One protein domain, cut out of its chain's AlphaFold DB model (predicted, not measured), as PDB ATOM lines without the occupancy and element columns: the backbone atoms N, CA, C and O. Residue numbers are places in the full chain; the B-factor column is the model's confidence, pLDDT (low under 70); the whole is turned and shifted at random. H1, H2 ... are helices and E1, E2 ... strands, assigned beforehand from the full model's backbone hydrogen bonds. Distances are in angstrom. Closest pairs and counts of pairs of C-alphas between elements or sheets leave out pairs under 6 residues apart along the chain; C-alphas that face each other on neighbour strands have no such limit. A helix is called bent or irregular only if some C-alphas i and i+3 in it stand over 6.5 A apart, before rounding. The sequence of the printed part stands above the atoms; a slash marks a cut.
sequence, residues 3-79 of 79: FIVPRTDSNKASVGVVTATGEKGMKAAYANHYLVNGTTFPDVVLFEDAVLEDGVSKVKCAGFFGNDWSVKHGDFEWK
ATOM      1  N   PHE A   3      34.240 -42.855 -40.626       95.06
ATOM      2  CA  PHE A   3      34.843 -41.593 -41.022       95.06
ATOM      3  C   PHE A   3      34.263 -41.069 -42.332       95.06
ATOM      4  O   PHE A   3      33.568 -41.794 -43.047       95.06
ATOM      5  N   ILE A   4      34.568 -39.818 -42.660       94.81
ATOM      6  CA  ILE A   4      34.144 -39.156 -43.893       94.81
ATOM      7  C   ILE A   4      35.338 -38.548 -44.625       94.81
ATOM      8  O   ILE A   4      36.248 -38.008 -44.010       94.81
ATOM      9  N   VAL A   5      35.328 -38.634 -45.952       94.62
ATOM     10  CA  VAL A   5      36.306 -37.966 -46.823       94.62
ATOM     11  C   VAL A   5      35.601 -37.305 -48.006       94.62
ATOM     12  O   VAL A   5      34.570 -37.813 -48.458       94.62
ATOM     13  N   PRO A   6      36.117 -36.189 -48.544       95.44
ATOM     14  CA  PRO A   6      35.550 -35.560 -49.727       95.44
ATOM     15  C   PRO A   6      35.716 -36.475 -50.940       95.44
ATOM     16  O   PRO A   6      36.696 -37.214 -51.068       95.44
ATOM     17  N   ARG A   7      34.768 -36.406 -51.871       96.44
ATOM     18  CA  ARG A   7      34.944 -37.052 -53.170       96.44
ATOM     19  C   ARG A   7      35.935 -36.264 -54.017       96.44
ATOM     20  O   ARG A   7      35.832 -35.049 -54.131       96.44
ATOM     21  N   THR A   8      36.847 -36.963 -54.683       94.50
ATOM     22  CA  THR A   8      37.834 -36.330 -55.572       94.50
ATOM     23  C   THR A   8      37.211 -35.757 -56.848       94.50
ATOM     24  O   THR A   8      37.811 -34.894 -57.481       94.50
ATOM     25  N   ASP A   9      36.007 -36.204 -57.217       96.69
ATOM     26  CA  ASP A   9      35.281 -35.804 -58.424       96.69
ATOM     27  C   ASP A   9      34.110 -34.836 -58.159       96.69
ATOM     28  O   ASP A   9      33.360 -34.509 -59.080       96.69
ATOM     29  N   SER A  10      33.920 -34.368 -56.917       96.88
ATOM     30  CA  SER A  10      32.799 -33.492 -56.557       96.88
ATOM     31  C   SER A  10      33.158 -32.481 -55.473       96.88
ATOM     32  O   SER A  10      33.711 -32.826 -54.438       96.88
ATOM     33  N   ASN A  11      32.741 -31.229 -55.664       93.88
ATOM     34  CA  ASN A  11      32.899 -30.156 -54.677       93.88
ATOM     35  C   ASN A  11      31.744 -30.056 -53.664       93.88
ATOM     36  O   ASN A  11      31.729 -29.137 -52.849       93.88
ATOM     37  N   LYS A  12      30.742 -30.937 -53.750       95.56
ATOM     38  CA  LYS A  12      29.531 -30.896 -52.909       95.56
ATOM     39  C   LYS A  12      29.182 -32.243 -52.279       95.56
ATOM     40  O   LYS A  12      28.145 -32.350 -51.633       95.56
ATOM     41  N   ALA A  13      29.999 -33.271 -52.496       95.06
ATOM     42  CA  ALA A  13      29.713 -34.620 -52.034       95.06
ATOM     43  C   ALA A  13      30.936 -35.264 -51.372       95.06
ATOM     44  O   ALA A  13      32.081 -35.002 -51.737       95.06
ATOM     45  N   SER A  14      30.652 -36.162 -50.435       93.88
ATOM     46  CA  SER A  14      31.637 -36.889 -49.636       93.88
ATOM     47  C   SER A  14      31.312 -38.381 -49.622       93.88
ATOM     48  O   SER A  14      30.210 -38.794 -49.991       93.88
ATOM     49  N   VAL A  15      32.274 -39.194 -49.198       94.94
ATOM     50  CA  VAL A  15      32.116 -40.626 -48.947       94.94
ATOM     51  C   VAL A  15      32.171 -40.855 -47.445       94.94
ATOM     52  O   VAL A  15      33.186 -40.572 -46.814       94.94
ATOM     53  N   GLY A  16      31.080 -41.372 -46.881       93.56
ATOM     54  CA  GLY A  16      31.067 -41.915 -45.526       93.56
ATOM     55  C   GLY A  16      31.496 -43.379 -45.546       93.56
ATOM     56  O   GLY A  16      31.009 -44.163 -46.362       93.56
ATOM     57  N   VAL A  17      32.400 -43.753 -44.650       94.62
ATOM     58  CA  VAL A  17      32.898 -45.117 -44.492       94.62
ATOM     59  C   VAL A  17      32.463 -45.634 -43.133       94.62
ATOM     60  O   VAL A  17      32.747 -45.017 -42.110       94.62
ATOM     61  N   VAL A  18      31.809 -46.794 -43.119       94.50
ATOM     62  CA  VAL A  18      31.474 -47.539 -41.901       94.50
ATOM     63  C   VAL A  18      32.200 -48.872 -41.967       94.50
ATOM     64  O   VAL A  18      32.030 -49.633 -42.916       94.50
ATOM     65  N   THR A  19      33.050 -49.140 -40.981       94.75
ATOM     66  CA  THR A  19      33.888 -50.340 -40.968       94.75
ATOM     67  C   THR A  19      34.148 -50.831 -39.551       94.75
ATOM     68  O   THR A  19      34.122 -50.063 -38.584       94.75
ATOM     69  N   ALA A  20      34.417 -52.123 -39.405       95.50
ATOM     70  CA  ALA A  20      34.795 -52.715 -38.135       95.50
ATOM     71  C   ALA A  20      35.518 -54.050 -38.328       95.50
ATOM     72  O   ALA A  20      35.460 -54.668 -39.389       95.50
ATOM     73  N   THR A  21      36.162 -54.510 -37.259       95.06
ATOM     74  CA  THR A  21      36.784 -55.832 -37.203       95.06
ATOM     75  C   THR A  21      35.790 -56.851 -36.650       95.06
ATOM     76  O   THR A  21      35.301 -56.705 -35.529       95.06
ATOM     77  N   GLY A  22      35.529 -57.911 -37.418       95.69
ATOM     78  CA  GLY A  22      34.692 -59.036 -36.998       95.69
ATOM     79  C   GLY A  22      33.209 -58.699 -36.791       95.69
ATOM     80  O   GLY A  22      32.760 -57.561 -36.925       95.69
ATOM     81  N   GLU A  23      32.427 -59.722 -36.451       95.56
ATOM     82  CA  GLU A  23      30.969 -59.604 -36.323       95.56
ATOM     83  C   GLU A  23      30.550 -58.663 -35.184       95.56
ATOM     84  O   GLU A  23      29.665 -57.830 -35.366       95.56
ATOM     85  N   LYS A  24      31.207 -58.756 -34.018       94.19
ATOM     86  CA  LYS A  24      30.904 -57.899 -32.860       94.19
ATOM     87  C   LYS A  24      31.114 -56.420 -33.175       94.19
ATOM     88  O   LYS A  24      30.228 -55.610 -32.920       94.19
ATOM     89  N   GLY A  25      32.239 -56.082 -33.807       94.62
ATOM     90  CA  GLY A  25      32.520 -54.712 -34.219       94.62
ATOM     91  C   GLY A  25      31.503 -54.196 -35.240       94.62
ATOM     92  O   GLY A  25      31.055 -53.055 -35.134       94.62
ATOM     93  N   MET A  26      31.093 -55.034 -36.200       93.75
ATOM     94  CA  MET A  26      30.075 -54.640 -37.181       93.75
ATOM     95  C   MET A  26      28.712 -54.399 -36.529       93.75
ATOM     96  O   MET A  26      28.048 -53.423 -36.875       93.75
ATOM     97  N   LYS A  27      28.312 -55.217 -35.546       92.88
ATOM     98  CA  LYS A  27      27.086 -54.988 -34.762       92.88
ATOM     99  C   LYS A  27      27.150 -53.683 -33.964       92.88
ATOM    100  O   LYS A  27      26.172 -52.944 -33.948       92.88
ATOM    101  N   ALA A  28      28.303 -53.371 -33.372       93.31
ATOM    102  CA  ALA A  28      28.508 -52.114 -32.655       93.31
ATOM    103  C   ALA A  28      28.429 -50.886 -33.580       93.31
ATOM    104  O   ALA A  28      27.870 -49.858 -33.208       93.31
ATOM    105  N   ALA A  29      28.950 -50.986 -34.808       93.12
ATOM    106  CA  ALA A  29      28.841 -49.915 -35.797       93.12
ATOM    107  C   ALA A  29      27.408 -49.764 -36.347       93.12
ATOM    108  O   ALA A  29      26.951 -48.644 -36.554       93.12
ATOM    109  N   TYR A  30      26.682 -50.870 -36.531       87.75
ATOM    110  CA  TYR A  30      25.357 -50.886 -37.159       87.75
ATOM    111  C   TYR A  30      24.324 -49.977 -36.476       87.75
ATOM    112  O   TYR A  30      23.513 -49.355 -37.155       87.75
ATOM    113  N   ALA A  31      24.361 -49.872 -35.146       81.31
ATOM    114  CA  ALA A  31      23.342 -49.167 -34.365       81.31
ATOM    115  C   ALA A  31      23.444 -47.623 -34.392       81.31
ATOM    116  O   ALA A  31      22.734 -46.953 -33.645       81.31
ATOM    117  N   ASN A  32      24.314 -47.037 -35.219       82.94
ATOM    118  CA  ASN A  32      24.495 -45.585 -35.276       82.94
ATOM    119  C   ASN A  32      23.529 -44.893 -36.249       82.94
ATOM    120  O   ASN A  32      23.209 -45.382 -37.333       82.94
ATOM    121  N   HIS A  33      23.130 -43.675 -35.889       84.44
ATOM    122  CA  HIS A  33      22.258 -42.816 -36.689       84.44
ATOM    123  C   HIS A  33      23.048 -41.943 -37.677       84.44
ATOM    124  O   HIS A  33      23.139 -40.729 -37.524       84.44
ATOM    125  N   TYR A  34      23.612 -42.558 -38.716       85.50
ATOM    126  CA  TYR A  34      24.517 -41.878 -39.657       85.50
ATOM    127  C   TYR A  34      23.879 -40.771 -40.508       85.50
ATOM    128  O   TYR A  34      24.560 -39.823 -40.884       85.50
ATOM    129  N   LEU A  35      22.592 -40.900 -40.842       82.50
ATOM    130  CA  LEU A  35      21.887 -40.007 -41.776       82.50
ATOM    131  C   LEU A  35      20.656 -39.342 -41.142       82.50
ATOM    132  O   LEU A  35      19.762 -38.874 -41.845       82.50
ATOM    133  N   VAL A  36      20.577 -39.335 -39.809       83.44
ATOM    134  CA  VAL A  36      19.450 -38.745 -39.079       83.44
ATOM    135  C   VAL A  36      19.759 -37.289 -38.745       83.44
ATOM    136  O   VAL A  36      20.796 -36.982 -38.153       83.44
ATOM    137  N   ASN A  37      18.828 -36.392 -39.086       75.75
ATOM    138  CA  ASN A  37      18.923 -34.967 -38.767       75.75
ATOM    139  C   ASN A  37      19.176 -34.730 -37.268       75.75
ATOM    140  O   ASN A  37      18.578 -35.385 -36.417       75.75
ATOM    141  N   GLY A  38      20.030 -33.753 -36.955       73.94
ATOM    142  CA  GLY A  38      20.368 -33.379 -35.577       73.94
ATOM    143  C   GLY A  38      21.465 -34.227 -34.928       73.94
ATOM    144  O   GLY A  38      21.852 -33.932 -33.801       73.94
ATOM    145  N   THR A  39      22.012 -35.224 -35.632       74.88
ATOM    146  CA  THR A  39      23.209 -35.941 -35.174       74.88
ATOM    147  C   THR A  39      24.452 -35.303 -35.784       74.88
ATOM    148  O   THR A  39      24.501 -35.060 -36.989       74.88
ATOM    149  N   THR A  40      25.454 -35.013 -34.955       78.12
ATOM    150  CA  THR A  40      26.755 -34.503 -35.404       78.12
ATOM    151  C   THR A  40      27.845 -35.459 -34.959       78.12
ATOM    152  O   THR A  40      27.851 -35.928 -33.823       78.12
ATOM    153  N   PHE A  41      28.750 -35.768 -35.880       83.75
ATOM    154  CA  PHE A  41      29.903 -36.619 -35.636       83.75
ATOM    155  C   PHE A  41      31.167 -35.852 -36.031       83.75
ATOM    156  O   PHE A  41      31.115 -35.079 -36.991       83.75
ATOM    157  N   PRO A  42      32.290 -36.070 -35.331       92.12
ATOM    158  CA  PRO A  42      33.609 -35.732 -35.854       92.12
ATOM    159  C   PRO A  42      33.875 -36.442 -37.188       92.12
ATOM    160  O   PRO A  42      33.214 -37.437 -37.506       92.12
ATOM    161  N   ASP A  43      34.874 -35.980 -37.943       95.25
ATOM    162  CA  ASP A  43      35.207 -36.586 -39.238       95.25
ATOM    163  C   ASP A  43      35.652 -38.044 -39.110       95.25
ATOM    164  O   ASP A  43      35.491 -38.816 -40.054       95.25
ATOM    165  N   VAL A  44      36.226 -38.423 -37.963       95.94
ATOM    166  CA  VAL A  44      36.696 -39.777 -37.655       95.94
ATOM    167  C   VAL A  44      36.301 -40.149 -36.235       95.94
ATOM    168  O   VAL A  44      36.548 -39.388 -35.300       95.94
ATOM    169  N   VAL A  45      35.758 -41.356 -36.051       95.50
ATOM    170  CA  VAL A  45      35.548 -41.953 -34.724       95.50
ATOM    171  C   VAL A  45      35.932 -43.435 -34.721       95.50
ATOM    172  O   VAL A  45      35.429 -44.246 -35.510       95.50
ATOM    173  N   LEU A  46      36.792 -43.810 -33.775       95.69
ATOM    174  CA  LEU A  46      37.199 -45.177 -33.464       95.69
ATOM    175  C   LEU A  46      36.715 -45.563 -32.063       95.69
ATOM    176  O   LEU A  46      36.940 -44.843 -31.092       95.69
ATOM    177  N   PHE A  47      36.088 -46.729 -31.950       95.50
ATOM    178  CA  PHE A  47      35.505 -47.233 -30.709       95.50
ATOM    179  C   PHE A  47      35.567 -48.762 -30.643       95.50
ATOM    180  O   PHE A  47      35.657 -49.427 -31.680       95.50
ATOM    181  N   GLU A  48      35.520 -49.296 -29.424       95.81
ATOM    182  CA  GLU A  48      35.408 -50.734 -29.139       95.81
ATOM    183  C   GLU A  48      33.963 -51.240 -29.296       95.81
ATOM    184  O   GLU A  48      33.008 -50.464 -29.317       95.81
ATOM    185  N   ASP A  49      33.785 -52.559 -29.382       94.94
ATOM    186  CA  ASP A  49      32.479 -53.203 -29.572       94.94
ATOM    187  C   ASP A  49      31.484 -52.941 -28.426       94.94
ATOM    188  O   ASP A  49      30.278 -52.911 -28.661       94.94
ATOM    189  N   ALA A  50      31.977 -52.656 -27.220       94.44
ATOM    190  CA  ALA A  50      31.168 -52.316 -26.048       94.44
ATOM    191  C   ALA A  50      30.657 -50.856 -26.013       94.44
ATOM    192  O   ALA A  50      30.078 -50.437 -25.013       94.44
ATOM    193  N   VAL A  51      30.849 -50.047 -27.067       93.56
ATOM    194  CA  VAL A  51      30.449 -48.619 -27.071       93.56
ATOM    195  C   VAL A  51      28.958 -48.385 -26.823       93.56
ATOM    196  O   VAL A  51      28.581 -47.345 -26.293       93.56
ATOM    197  N   LEU A  52      28.106 -49.347 -27.184       90.06
ATOM    198  CA  LEU A  52      26.661 -49.245 -26.971       90.06
ATOM    199  C   LEU A  52      26.267 -49.462 -25.504       90.06
ATOM    200  O   LEU A  52      25.230 -48.962 -25.081       90.06
ATOM    201  N   GLU A  53      27.085 -50.191 -24.743       93.00
ATOM    202  CA  GLU A  53      26.849 -50.501 -23.328       93.00
ATOM    203  C   GLU A  53      27.541 -49.475 -22.422       93.00
ATOM    204  O   GLU A  53      26.924 -48.896 -21.532       93.00
ATOM    205  N   ASP A  54      28.811 -49.189 -22.715       95.06
ATOM    206  CA  ASP A  54      29.710 -48.423 -21.844       95.06
ATOM    207  C   ASP A  54      29.952 -46.979 -22.339       95.06
ATOM    208  O   ASP A  54      30.700 -46.197 -21.730       95.06
ATOM    209  N   GLY A  55      29.339 -46.609 -23.465       91.56
ATOM    210  CA  GLY A  55      29.336 -45.256 -24.011       91.56
ATOM    211  C   GLY A  55      30.727 -44.705 -24.336       91.56
ATOM    212  O   GLY A  55      31.613 -45.392 -24.848       91.56
ATOM    213  N   VAL A  56      30.927 -43.421 -24.021       91.94
ATOM    214  CA  VAL A  56      32.124 -42.632 -24.385       91.94
ATOM    215  C   VAL A  56      33.430 -43.212 -23.822       91.94
ATOM    216  O   VAL A  56      34.504 -42.933 -24.351       91.94
ATOM    217  N   SER A  57      33.367 -44.043 -22.777       95.19
ATOM    218  CA  SER A  57      34.551 -44.718 -22.223       95.19
ATOM    219  C   SER A  57      35.204 -45.700 -23.209       95.19
ATOM    220  O   SER A  57      36.389 -46.001 -23.083       95.19
ATOM    221  N   LYS A  58      34.450 -46.159 -24.215       96.12
ATOM    222  CA  LYS A  58      34.904 -47.082 -25.267       96.12
ATOM    223  C   LYS A  58      35.309 -46.398 -26.562       96.12
ATOM    224  O   LYS A  58      35.701 -47.081 -27.508       96.12
ATOM    225  N   VAL A  59      35.238 -45.070 -26.621       95.38
ATOM    226  CA  VAL A  59      35.791 -44.292 -27.732       95.38
ATOM    227  C   VAL A  59      37.301 -44.175 -27.528       95.38
ATOM    228  O   VAL A  59      37.753 -43.675 -26.502       95.38
ATOM    229  N   LYS A  60      38.071 -44.655 -28.509       96.62
ATOM    230  CA  LYS A  60      39.545 -44.654 -28.506       96.62
ATOM    231  C   LYS A  60      40.136 -43.452 -29.211       96.62
ATOM    232  O   LYS A  60      41.212 -42.996 -28.850       96.62
ATOM    233  N   CYS A  61      39.449 -42.981 -30.244       96.44
ATOM    234  CA  CYS A  61      39.860 -41.810 -30.993       96.44
ATOM    235  C   CYS A  61      38.638 -41.109 -31.566       96.44
ATOM    236  O   CYS A  61      37.715 -41.767 -32.055       96.44
ATOM    237  N   ALA A  62      38.648 -39.786 -31.510       96.19
ATOM    238  CA  ALA A  62      37.710 -38.940 -32.220       96.19
ATOM    239  C   ALA A  62      38.440 -37.688 -32.703       96.19
ATOM    240  O   ALA A  62      39.315 -37.178 -32.004       96.19
ATOM    241  N   GLY A  63      38.090 -37.196 -33.886       96.62
ATOM    242  CA  GLY A  63      38.766 -36.021 -34.410       96.62
ATOM    243  C   GLY A  63      38.287 -35.555 -35.767       96.62
ATOM    244  O   GLY A  63      37.405 -36.156 -36.386       96.62
ATOM    245  N   PHE A  64      38.914 -34.473 -36.203       97.12
ATOM    246  CA  PHE A  64      38.709 -33.820 -37.486       97.12
ATOM    247  C   PHE A  64      39.992 -33.903 -38.306       97.12
ATOM    248  O   PHE A  64      41.097 -33.796 -37.767       97.12
ATOM    249  N   PHE A  65      39.867 -34.082 -39.618       97.44
ATOM    250  CA  PHE A  65      41.032 -33.944 -40.486       97.44
ATOM    251  C   PHE A  65      41.480 -32.476 -40.547       97.44
ATOM    252  O   PHE A  65      40.743 -31.563 -40.174       97.44
ATOM    253  N   GLY A  66      42.694 -32.230 -41.047       97.06
ATOM    254  CA  GLY A  66      43.096 -30.869 -41.392       97.06
ATOM    255  C   GLY A  66      42.180 -30.284 -42.473       97.06
ATOM    256  O   GLY A  66      41.499 -31.017 -43.189       97.06
ATOM    257  N   ASN A  67      42.213 -28.964 -42.679       94.88
ATOM    258  CA  ASN A  67      41.480 -28.326 -43.791       94.88
ATOM    259  C   ASN A  67      41.933 -28.830 -45.181       94.88
ATOM    260  O   ASN A  67      41.255 -28.605 -46.181       94.88
ATOM    261  N   ASP A  68      43.087 -29.499 -45.245       94.69
ATOM    262  CA  ASP A  68      43.620 -30.207 -46.410       94.69
ATOM    263  C   ASP A  68      43.201 -31.691 -46.469       94.69
ATOM    264  O   ASP A  68      43.714 -32.443 -47.297       94.69
ATOM    265  N   TRP A  69      42.290 -32.115 -45.588       93.88
ATOM    266  CA  TRP A  69      41.832 -33.490 -45.376       93.88
ATOM    267  C   TRP A  69      42.936 -34.480 -44.984       93.88
ATOM    268  O   TRP A  69      42.767 -35.696 -45.094       93.88
ATOM    269  N   SER A  70      44.084 -33.982 -44.514       95.38
ATOM    270  CA  SER A  70      45.187 -34.827 -44.070       95.38
ATOM    271  C   SER A  70      45.037 -35.237 -42.603       95.38
ATOM    272  O   SER A  70      44.515 -34.497 -41.769       95.38
ATOM    273  N   VAL A  71      45.572 -36.414 -42.266       95.44
ATOM    274  CA  VAL A  71      45.711 -36.852 -40.864       95.44
ATOM    275  C   VAL A  71      46.773 -36.020 -40.142       95.44
ATOM    276  O   VAL A  71      46.612 -35.679 -38.978       95.44
ATOM    277  N   LYS A  72      47.865 -35.674 -40.838       97.06
ATOM    278  CA  LYS A  72      49.025 -34.992 -40.248       97.06
ATOM    279  C   LYS A  72      48.677 -33.619 -39.669       97.06
ATOM    280  O   LYS A  72      49.250 -33.241 -38.654       97.06
ATOM    281  N   HIS A  73      47.800 -32.877 -40.339       97.88
ATOM    282  CA  HIS A  73      47.372 -31.544 -39.913       97.88
ATOM    283  C   HIS A  73      45.994 -31.556 -39.234       97.88
ATOM    284  O   HIS A  73      45.399 -30.493 -39.070       97.88
ATOM    285  N   GLY A  74      45.471 -32.739 -38.901       97.25
ATOM    286  CA  GLY A  74      44.191 -32.880 -38.216       97.25
ATOM    287  C   GLY A  74      44.300 -32.740 -36.704       97.25
ATOM    288  O   GLY A  74      45.393 -32.729 -36.134       97.25
ATOM    289  N   ASP A  75      43.135 -32.653 -36.079       98.06
ATOM    290  CA  ASP A  75      42.955 -32.546 -34.638       98.06
ATOM    291  C   ASP A  75      42.288 -33.830 -34.134       98.06
ATOM    292  O   ASP A  75      41.119 -34.093 -34.425       98.06
ATOM    293  N   PHE A  76      43.065 -34.670 -33.449       97.25
ATOM    294  CA  PHE A  76      42.646 -35.994 -33.000       97.25
ATOM    295  C   PHE A  76      42.942 -36.175 -31.521       97.25
ATOM    296  O   PHE A  76      44.096 -36.110 -31.098       97.25
ATOM    297  N   GLU A  77      41.908 -36.529 -30.769       97.00
ATOM    298  CA  GLU A  77      42.019 -36.869 -29.357       97.00
ATOM    299  C   GLU A  77      42.020 -38.387 -29.179       97.00
ATOM    300  O   GLU A  77      41.110 -39.079 -29.647       97.00
ATOM    301  N   TRP A  78      43.037 -38.901 -28.483       95.44
ATOM    302  CA  TRP A  78      43.251 -40.332 -28.245       95.44
ATOM    303  C   TRP A  78      43.075 -40.689 -26.765       95.44
ATOM    304  O   TRP A  78      43.440 -39.912 -25.884       95.44
ATOM    305  N   LYS A  79      42.544 -41.887 -26.496       88.38
ATOM    306  CA  LYS A  79      42.380 -42.456 -25.150       88.38
ATOM    307  C   LYS A  79      42.958 -43.859 -25.033       88.38
ATOM    308  O   LYS A  79      42.746 -44.671 -25.964       88.38
TER     309      LYS A  79
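This is residues 3 to 79 of the 79 residues of an uncharacterized protein of Jejuia pallidilutea (UniProt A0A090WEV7). Picture the hairpin E1 and E2 set beside a three-stranded sheet, E3, E4 and E5, but shifted along it, with the short helices H1 and H2 at one end. Loop residues 35 to 40 stick out from this body. The 77 printed residues hold two named helices and five named strands, in the order E1 E2 H1 E3 H2 E4 E5; the class is mixed. Both sheets, E1 - E2 and E3 - E4 - E5, are antiparallel. The whole is only just compact, close to loose, with a radius of gyration of the C-alphas of 13.4 A and spans of 37 by 27 by 25 A.

Start with E1, residues 3 to 6, and E2, residues 14 to 18, a hairpin with N 5 and O 15 within hydrogen-bond range at 3.0 A. The closest C-alphas of E1 and E3, residues 44 to 47, are those of Phe 3 and Val 44, 4.3 A apart. Beside E3 find antiparallel E4, residues 59 to 64, with N 46 and O 61 in range at 2.8 A. E4 and E5, residues 75 to 78, are a hairpin, with N 64 and O 75 in range at 2.9 A. H1, residues 22 to 30, and H2, residues 51 to 58, are close but not clearly touching: their closest C-alphas, of Ala 28 and Leu 52, are 6.6 A apart. H2 only grazes the three-stranded sheet. In H1 every O i to N i+4 pair is within hydrogen-bond range; in H2 1 of 4 is, and 1 of 5 O i to N i+3 pairs.

Find C-alpha 3 at (34.843, -41.593, -41.022), where E1 begins. E2 spans 13.2 A, H1 12.4 A and E4 14.6 A from first to last C-alpha. H2 is irregular, with C-alphas 53 and 56 9.5 A apart. E5 ends at C-alpha 78, (43.251, -40.332, -28.245).

The farthest C-alphas, of Asp 9 and Asp 54, are 39.1 A apart. The printed part has no cut; H1 to E3 is a long link. No printed residue is under 70 in pLDDT.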